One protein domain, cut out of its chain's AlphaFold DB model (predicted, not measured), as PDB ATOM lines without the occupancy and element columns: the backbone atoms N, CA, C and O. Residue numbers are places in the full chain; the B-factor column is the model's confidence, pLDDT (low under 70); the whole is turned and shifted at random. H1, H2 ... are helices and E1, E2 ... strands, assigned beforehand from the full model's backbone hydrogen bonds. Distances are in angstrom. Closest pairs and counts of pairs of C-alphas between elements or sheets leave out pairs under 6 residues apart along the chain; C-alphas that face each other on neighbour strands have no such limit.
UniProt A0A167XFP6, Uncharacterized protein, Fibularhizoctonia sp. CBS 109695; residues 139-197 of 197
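Overview. This is residues 139 to 197 of the 197 residues of an uncharacterized protein of Fibularhizoctonia sp. CBS 109695 (UniProt A0A167XFP6). The model is a loose, elongated piece with two separate ends: a small antiparallel hairpin of strands, E1 and E2, at one end, with the short helix H1 over it across a gap, and the longer helix H2 at the other end. The long link of residues 146 to 162 runs from H1 out to the far end of H2, and H2 leads back toward the hairpin, which it joins through residues 176 to 179. The printed part has 59 residues with two named helices and two named strands, in the order H1, H2, E1, E2 along the chain; the sheet has the order E1 - E2, and the class is mixed, helices and strands. The whole is loose, with a radius of gyration of the C-alphas of 14.8 A, and the C-alphas span 42 by 23 by 15 A along their three main axes.

Along the chain. Strand E1 is residues 180 to 184, 13.5 A from first to last C-alpha, and begins at C-alpha 180 at (228.024, 283.428, 244.859). Strand E2 is residues 192 to 196, 13.4 A long, and ends at C-alpha 196 at (223.967, 281.827, 247.450). Helix H2 is residues 163 to 175, 18.6 A long, with C-alpha 163 at (234.789, 298.302, 220.962). Helix H1 is residues 139 to 145, 10.1 A long, and begins at C-alpha 139 at (217.799, 291.260, 251.167).

Arrangement. E1 and E2 form a hairpin and are antiparallel neighbours, with 165 degrees between their N-to-C directions. C-alphas that face each other include those of Ser 184 and Val 192, 4.8 A apart, and those of Ile 182 and Met 194, 4.9 A apart. N 183 and O 193 are within hydrogen-bond range at 2.9 A, and so are N 181 and O 195 at 3.1 A. H1 is only just apart from E1, with their closest C-alphas 8.3 A apart. H1 is also only just apart from E2, at 8.4 A. H2 and E2 are apart, and so are H1 and H2. In H1 and H2 every O i to N i+4 pair is within hydrogen-bond range.

Size, cuts and confidence. The two C-alphas farthest apart are those of Arg 163 and Asp 188, at 43.1 A, while the C-alphas of Ala 139 and Ile 197, the first and last printed, are 10.0 A apart. The printed part has no cut, and Ile 197 is the chain's last residue. The link from H1 to H2, 17 residues, is long; the link from H2 to E1, 4 residues, is tight, and the link from E1 to E2, 7 residues, is short. The mean pLDDT of the printed part is 74.1, and 26 residues are under 70: residues 139 to 143, 145 to 147, 178 to 186 and 189 to 197.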
ATOM      1  N   ALA A 139     217.301 290.545 252.334       61.38
ATOM      2  CA  ALA A 139     217.799 291.260 251.167       61.38
ATOM      3  C   ALA A 139     218.570 292.538 251.545       61.38
ATOM      4  O   ALA A 139     219.378 293.009 250.748       61.38
ATOM      5  N   ARG A 140     218.340 293.102 252.743       64.12
ATOM      6  CA  ARG A 140     219.050 294.301 253.217       64.12
ATOM      7  C   ARG A 140     220.508 293.983 253.533       64.12
ATOM      8  O   ARG A 140     221.375 294.605 252.922       64.12
ATOM      9  N   TYR A 141     220.767 292.979 254.369       66.75
ATOM     10  CA  TYR A 141     222.116 292.492 254.661       66.75
ATOM     11  C   TYR A 141     222.846 292.084 253.382       66.75
ATOM     12  O   TYR A 141     223.972 292.509 253.125       66.75
ATOM     13  N   THR A 142     222.178 291.307 252.524       67.06
ATOM     14  CA  THR A 142     222.811 290.820 251.296       67.06
ATOM     15  C   THR A 142     223.188 291.981 250.377       67.06
ATOM     16  O   THR A 142     224.270 291.975 249.814       67.06
ATOM     17  N   ASN A 143     222.367 293.025 250.265       69.50
ATOM     18  CA  ASN A 143     222.685 294.175 249.420       69.50
ATOM     19  C   ASN A 143     223.779 295.089 250.008       69.50
ATOM     20  O   ASN A 143     224.489 295.743 249.246       69.50
ATOM     21  N   GLU A 144     223.926 295.132 251.335       74.38
ATOM     22  CA  GLU A 144     224.995 295.878 252.012       74.38
ATOM     23  C   GLU A 144     226.367 295.239 251.765       74.38
ATOM     24  O   GLU A 144     227.334 295.932 251.444       74.38
ATOM     25  N   TYR A 145     226.444 293.910 251.863       67.25
ATOM     26  CA  TYR A 145     227.719 293.193 251.826       67.25
ATOM     27  C   TYR A 145     228.021 292.548 250.474       67.25
ATOM     28  O   TYR A 145     229.150 292.621 249.985       67.25
ATOM     29  N   ALA A 146     227.022 291.947 249.840       65.38
ATOM     30  CA  ALA A 146     227.142 291.247 248.575       65.38
ATOM     31  C   ALA A 146     226.527 292.111 247.474       65.38
ATOM     32  O   ALA A 146     225.361 291.949 247.142       65.38
ATOM     33  N   ARG A 147     227.292 293.070 246.930       68.94
ATOM     34  CA  ARG A 147     226.831 294.015 245.889       68.94
ATOM     35  C   ARG A 147     225.986 293.302 244.821       68.94
ATOM     36  O   ARG A 147     226.514 292.676 243.905       68.94
ATOM     37  N   LEU A 148     224.662 293.420 244.937       73.19
ATOM     38  CA  LEU A 148     223.703 292.671 244.115       73.19
ATOM     39  C   LEU A 148     223.557 293.248 242.707       73.19
ATOM     40  O   LEU A 148     222.896 292.664 241.850       73.19
ATOM     41  N   LYS A 149     224.138 294.424 242.476       81.19
ATOM     42  CA  LYS A 149     223.987 295.207 241.257       81.19
ATOM     43  C   LYS A 149     225.334 295.376 240.575       81.19
ATOM     44  O   LYS A 149     226.366 295.490 241.231       81.19
ATOM     45  N   TYR A 150     225.286 295.448 239.248       83.62
ATOM     46  CA  TYR A 150     226.440 295.794 238.435       83.62
ATOM     47  C   TYR A 150     226.993 297.164 238.846       83.62
ATOM     48  O   TYR A 150     226.250 298.146 238.891       83.62
ATOM     49  N   ASP A 151     228.298 297.225 239.092       84.44
ATOM     50  CA  ASP A 151     229.013 298.450 239.428       84.44
ATOM     51  C   ASP A 151     230.024 298.771 238.322       84.44
ATOM     52  O   ASP A 151     231.015 298.063 238.122       84.44
ATOM     53  N   ALA A 152     229.762 299.850 237.585       85.19
ATOM     54  CA  ALA A 152     230.611 300.284 236.484       85.19
ATOM     55  C   ALA A 152     231.983 300.789 236.956       85.19
ATOM     56  O   ALA A 152     232.894 300.857 236.133       85.19
ATOM     57  N   ALA A 153     232.153 301.123 238.240       85.38
ATOM     58  CA  ALA A 153     233.437 301.563 238.786       85.38
ATOM     59  C   ALA A 153     234.447 300.411 238.928       85.38
ATOM     60  O   ALA A 153     235.650 300.647 238.943       85.38
ATOM     61  N   LEU A 154     233.973 299.159 238.993       82.75
ATOM     62  CA  LEU A 154     234.827 297.971 239.120       82.75
ATOM     63  C   LEU A 154     235.356 297.449 237.776       82.75
ATOM     64  O   LEU A 154     236.121 296.482 237.739       82.75
ATOM     65  N   ARG A 155     234.948 298.048 236.652       83.94
ATOM     66  CA  ARG A 155     235.457 297.654 235.333       83.94
ATOM     67  C   ARG A 155     236.892 298.151 235.147       83.94
ATOM     68  O   ARG A 155     237.275 299.201 235.648       83.94
ATOM     69  N   SER A 156     237.678 297.425 234.356       79.06
ATOM     70  CA  SER A 156     239.029 297.864 233.996       79.06
ATOM     71  C   SER A 156     238.977 299.152 233.163       79.06
ATOM     72  O   SER A 156     238.423 299.151 232.063       79.06
ATOM     73  N   ALA A 157     239.595 300.225 233.668       80.19
ATOM     74  CA  ALA A 157     239.721 301.501 232.958       80.19
ATOM     75  C   ALA A 157     240.582 301.388 231.683       80.19
ATOM     76  O   ALA A 157     240.361 302.095 230.709       80.19
ATOM     77  N   ALA A 158     241.515 300.431 231.640       78.88
ATOM     78  CA  ALA A 158     242.460 300.263 230.534       78.88
ATOM     79  C   ALA A 158     241.821 299.816 229.204       78.88
ATOM     80  O   ALA A 158     242.487 299.812 228.173       78.88
ATOM     81  N   ARG A 159     240.551 299.386 229.206       78.50
ATOM     82  CA  ARG A 159     239.852 298.858 228.018       78.50
ATOM     83  C   ARG A 159     238.628 299.681 227.627       78.50
ATOM     84  O   ARG A 159     237.688 299.156 227.038       78.50
ATOM     85  N   GLU A 160     238.615 300.958 227.981       75.50
ATOM     86  CA  GLU A 160     237.473 301.832 227.723       75.50
ATOM     87  C   GLU A 160     237.262 302.118 226.229       75.50
ATOM     88  O   GLU A 160     236.129 302.092 225.752       75.50
ATOM     89  N   GLU A 161     238.331 302.284 225.458       82.62
ATOM     90  CA  GLU A 161     238.235 302.580 224.022       82.62
ATOM     91  C   GLU A 161     238.025 301.321 223.154       82.62
ATOM     92  O   GLU A 161     237.668 301.413 221.978       82.62
ATOM     93  N   ASP A 162     238.178 300.118 223.724       88.69
ATOM     94  CA  ASP A 162     238.010 298.865 222.984       88.69
ATOM     95  C   ASP A 162     236.524 298.564 222.723       88.69
ATOM     96  O   ASP A 162     235.739 298.213 223.611       88.69
ATOM     97  N   ARG A 163     236.143 298.609 221.443       86.88
ATOM     98  CA  ARG A 163     234.789 298.302 220.962       86.88
ATOM     99  C   ARG A 163     234.302 296.906 221.373       86.88
ATOM    100  O   ARG A 163     233.092 296.721 221.544       86.88
ATOM    101  N   LYS A 164     235.188 295.911 221.511       85.38
ATOM    102  CA  LYS A 164     234.820 294.565 221.990       85.38
ATOM    103  C   LYS A 164     234.548 294.578 223.492       85.38
ATOM    104  O   LYS A 164     233.520 294.051 223.913       85.38
ATOM    105  N   ALA A 165     235.404 295.230 224.277       83.50
ATOM    106  CA  ALA A 165     235.210 295.380 225.718       83.50
ATOM    107  C   ALA A 165     233.907 296.128 226.041       83.50
ATOM    108  O   ALA A 165     233.134 295.677 226.883       83.50
ATOM    109  N   GLN A 166     233.585 297.180 225.283       85.44
ATOM    110  CA  GLN A 166     232.333 297.931 225.428       85.44
ATOM    111  C   GLN A 166     231.075 297.080 225.193       85.44
ATOM    112  O   GLN A 166     230.071 297.236 225.893       85.44
ATOM    113  N   LYS A 167     231.113 296.133 224.244       86.94
ATOM    114  CA  LYS A 167     230.011 295.171 224.061       86.94
ATOM    115  C   LYS A 167     229.867 294.253 225.274       86.94
ATOM    116  O   LYS A 167     228.745 294.036 225.728       86.94
ATOM    117  N   SER A 168     230.980 293.766 225.818       84.75
ATOM    118  CA  SER A 168     230.981 292.927 227.022       84.75
ATOM    119  C   SER A 168     230.489 293.683 228.257       84.75
ATOM    120  O   SER A 168     229.710 293.128 229.024       84.75
ATOM    121  N   PHE A 169     230.857 294.958 228.429       87.50
ATOM    122  CA  PHE A 169     230.355 295.790 229.528       87.50
ATOM    123  C   PHE A 169     228.842 296.002 229.439       87.50
ATOM    124  O   PHE A 169     228.143 295.815 230.431       87.50
ATOM    125  N   LYS A 170     228.310 296.293 228.243       88.00
ATOM    126  CA  LYS A 170     226.854 296.403 228.029       88.00
ATOM    127  C   LYS A 170     226.119 295.090 228.294       88.00
ATOM    128  O   LYS A 170     225.006 295.109 228.816       88.00
ATOM    129  N   LEU A 171     226.723 293.958 227.930       88.19
ATOM    130  CA  LEU A 171     226.167 292.638 228.217       88.19
ATOM    131  C   LEU A 171     226.141 292.375 229.727       88.19
ATOM    132  O   LEU A 171     225.107 291.976 230.255       88.19
ATOM    133  N   ALA A 172     227.251 292.651 230.416       85.06
ATOM    134  CA  ALA A 172     227.360 292.500 231.861       85.06
ATOM    135  C   ALA A 172     226.347 293.388 232.589       85.06
ATOM    136  O   ALA A 172     225.625 292.892 233.438       85.06
ATOM    137  N   GLN A 173     226.204 294.656 232.202       86.62
ATOM    138  CA  GLN A 173     225.246 295.574 232.823       86.62
ATOM    139  C   GLN A 173     223.792 295.079 232.735       86.62
ATOM    140  O   GLN A 173     223.013 295.297 233.659       86.62
ATOM    141  N   ARG A 174     223.419 294.417 231.632       83.31
ATOM    142  CA  ARG A 174     222.057 293.899 231.418       83.31
ATOM    143  C   ARG A 174     221.803 292.557 232.097       83.31
ATOM    144  O   ARG A 174     220.679 292.306 232.512       83.31
ATOM    145  N   ASN A 175     222.831 291.719 232.194       84.44
ATOM    146  CA  ASN A 175     222.707 290.322 232.615       84.44
ATOM    147  C   ASN A 175     223.460 290.024 233.919       84.44
ATOM    148  O   ASN A 175     223.762 288.863 234.196       84.44
ATOM    149  N   PHE A 176     223.831 291.047 234.692       82.38
ATOM    150  CA  PHE A 176     224.562 290.843 235.936       82.38
ATOM    151  C   PHE A 176     223.680 290.107 236.938       82.38
ATOM    152  O   PHE A 176     222.653 290.622 237.375       82.38
ATOM    153  N   VAL A 177     224.116 288.909 237.313       74.94
ATOM    154  CA  VAL A 177     223.509 288.102 238.364       74.94
ATOM    155  C   VAL A 177     224.639 287.618 239.257       74.94
ATOM    156  O   VAL A 177     225.593 286.997 238.782       74.94
ATOM    157  N   LEU A 178     224.551 287.939 240.546       68.56
ATOM    158  CA  LEU A 178     225.514 287.469 241.529       68.56
ATOM    159  C   LEU A 178     225.350 285.953 241.694       68.56
ATOM    160  O   LEU A 178     224.293 285.482 242.100       68.56
ATOM    161  N   LEU A 179     226.394 285.193 241.363       66.38
ATOM    162  CA  LEU A 179     226.344 283.731 241.419       66.38
ATOM    163  C   LEU A 179     226.613 283.200 242.833       66.38
ATOM    164  O   LEU A 179     225.922 282.296 243.299       66.38
ATOM    165  N   TYR A 180     227.638 283.746 243.488       59.03
ATOM    166  CA  TYR A 180     228.024 283.428 244.859       59.03
ATOM    167  C   TYR A 180     228.788 284.605 245.472       59.03
ATOM    168  O   TYR A 180     229.441 285.377 244.764       59.03
ATOM    169  N   PHE A 181     228.712 284.725 246.794       66.88
ATOM    170  CA  PHE A 181     229.447 285.712 247.574       66.88
ATOM    171  C   PHE A 181     230.307 285.001 248.612       66.88
ATOM    172  O   PHE A 181     229.814 284.121 249.316       66.88
ATOM    173  N   ILE A 182     231.584 285.379 248.682       68.81
ATOM    174  CA  ILE A 182     232.528 284.899 249.690       68.81
ATOM    175  C   ILE A 182     233.010 286.116 250.464       68.81
ATOM    176  O   ILE A 182     233.559 287.050 249.875       68.81
ATOM    177  N   ARG A 183     232.819 286.089 251.779       64.38
ATOM    178  CA  ARG A 183     233.329 287.102 252.696       64.38
ATOM    179  C   ARG A 183     234.255 286.450 253.703       64.38
ATOM    180  O   ARG A 183     233.861 285.530 254.411       64.38
ATOM    181  N   SER A 184     235.463 286.980 253.787       69.75
ATOM    182  CA  SER A 184     236.393 286.700 254.877       69.75
ATOM    183  C   SER A 184     236.316 287.832 255.895       69.75
ATOM    184  O   SER A 184     236.168 289.000 255.515       69.75
ATOM    185  N   TYR A 185     236.422 287.509 257.179       69.56
ATOM    186  CA  TYR A 185     236.487 288.517 258.231       69.56
ATOM    187  C   TYR A 185     237.948 288.884 258.496       69.56
ATOM    188  O   TYR A 185     238.819 288.026 258.592       69.56
ATOM    189  N   LEU A 186     238.238 290.184 258.603       68.12
ATOM    190  CA  LEU A 186     239.591 290.642 258.948       68.12
ATOM    191  C   LEU A 186     239.972 290.240 260.379       68.12
ATOM    192  O   LEU A 186     241.143 289.991 260.648       68.12
ATOM    193  N   SER A 187     238.976 290.168 261.264       73.69
ATOM    194  CA  SER A 187     239.125 289.800 262.673       73.69
ATOM    195  C   SER A 187     239.404 288.311 262.871       73.69
ATOM    196  O   SER A 187     240.165 287.957 263.764       73.69
ATOM    197  N   ASP A 188     238.826 287.455 262.026       70.38
ATOM    198  CA  ASP A 188     239.048 286.013 262.048       70.38
ATOM    199  C   ASP A 188     239.129 285.471 260.617       70.38
ATOM    200  O   ASP A 188     238.135 285.380 259.895       70.38
ATOM    201  N   LYS A 189     240.349 285.117 260.206       64.50
ATOM    202  CA  LYS A 189     240.641 284.614 258.858       64.50
ATOM    203  C   LYS A 189     240.156 283.181 258.641       64.50
ATOM    204  O   LYS A 189     240.095 282.749 257.493       64.50
ATOM    205  N   ILE A 190     239.844 282.458 259.717       56.22
ATOM    206  CA  ILE A 190     239.297 281.099 259.663       56.22
ATOM    207  C   ILE A 190     237.798 281.169 259.344       56.22
ATOM    208  O   ILE A 190     237.245 280.275 258.702       56.22
ATOM    209  N   GLN A 191     237.141 282.265 259.733       53.62
ATOM    210  CA  GLN A 191     235.729 282.474 259.466       53.62
ATOM    211  C   GLN A 191     235.504 282.961 258.029       53.62
ATOM    212  O   GLN A 191     235.881 284.069 257.632       53.62
ATOM    213  N   VAL A 192     234.826 282.121 257.248       62.53
ATOM    214  CA  VAL A 192     234.387 282.435 255.888       62.53
ATOM    215  C   VAL A 192     232.869 282.337 255.828       62.53
ATOM    216  O   VAL A 192     232.289 281.300 256.142       62.53
ATOM    217  N   GLN A 193     232.219 283.418 255.402       59.44
ATOM    218  CA  GLN A 193     230.791 283.430 255.116       59.44
ATOM    219  C   GLN A 193     230.576 283.248 253.615       59.44
ATOM    220  O   GLN A 193     231.155 283.962 252.792       59.44
ATOM    221  N   MET A 194     229.725 282.286 253.270       62.47
ATOM    222  CA  MET A 194     229.320 282.008 251.899       62.47
ATOM    223  C   MET A 194     227.811 282.146 251.763       62.47
ATOM    224  O   MET A 194     227.058 281.564 252.540       62.47
ATOM    225  N   SER A 195     227.376 282.897 250.753       59.28
ATOM    226  CA  SER A 195     225.957 283.110 250.462       59.28
ATOM    227  C   SER A 195     225.654 282.789 249.001       59.28
ATOM    228  O   SER A 195     226.441 283.114 248.102       59.28
ATOM    229  N   TRP A 196     224.506 282.150 248.770       55.62
ATOM    230  CA  TRP A 196     223.967 281.827 247.450       55.62
ATOM    231  C   TRP A 196     222.625 282.539 247.240       55.62
ATOM    232  O   TRP A 196     221.830 282.648 248.170       55.62
ATOM    233  N   ILE A 197     222.387 283.018 246.017       50.94
ATOM    234  CA  ILE A 197     221.118 283.624 245.561       50.94
ATOM    235  C   ILE A 197     220.494 282.727 244.520       50.94
ATOM    236  O   ILE A 197     221.255 282.298 243.625       50.94
TER     237      ILE A 197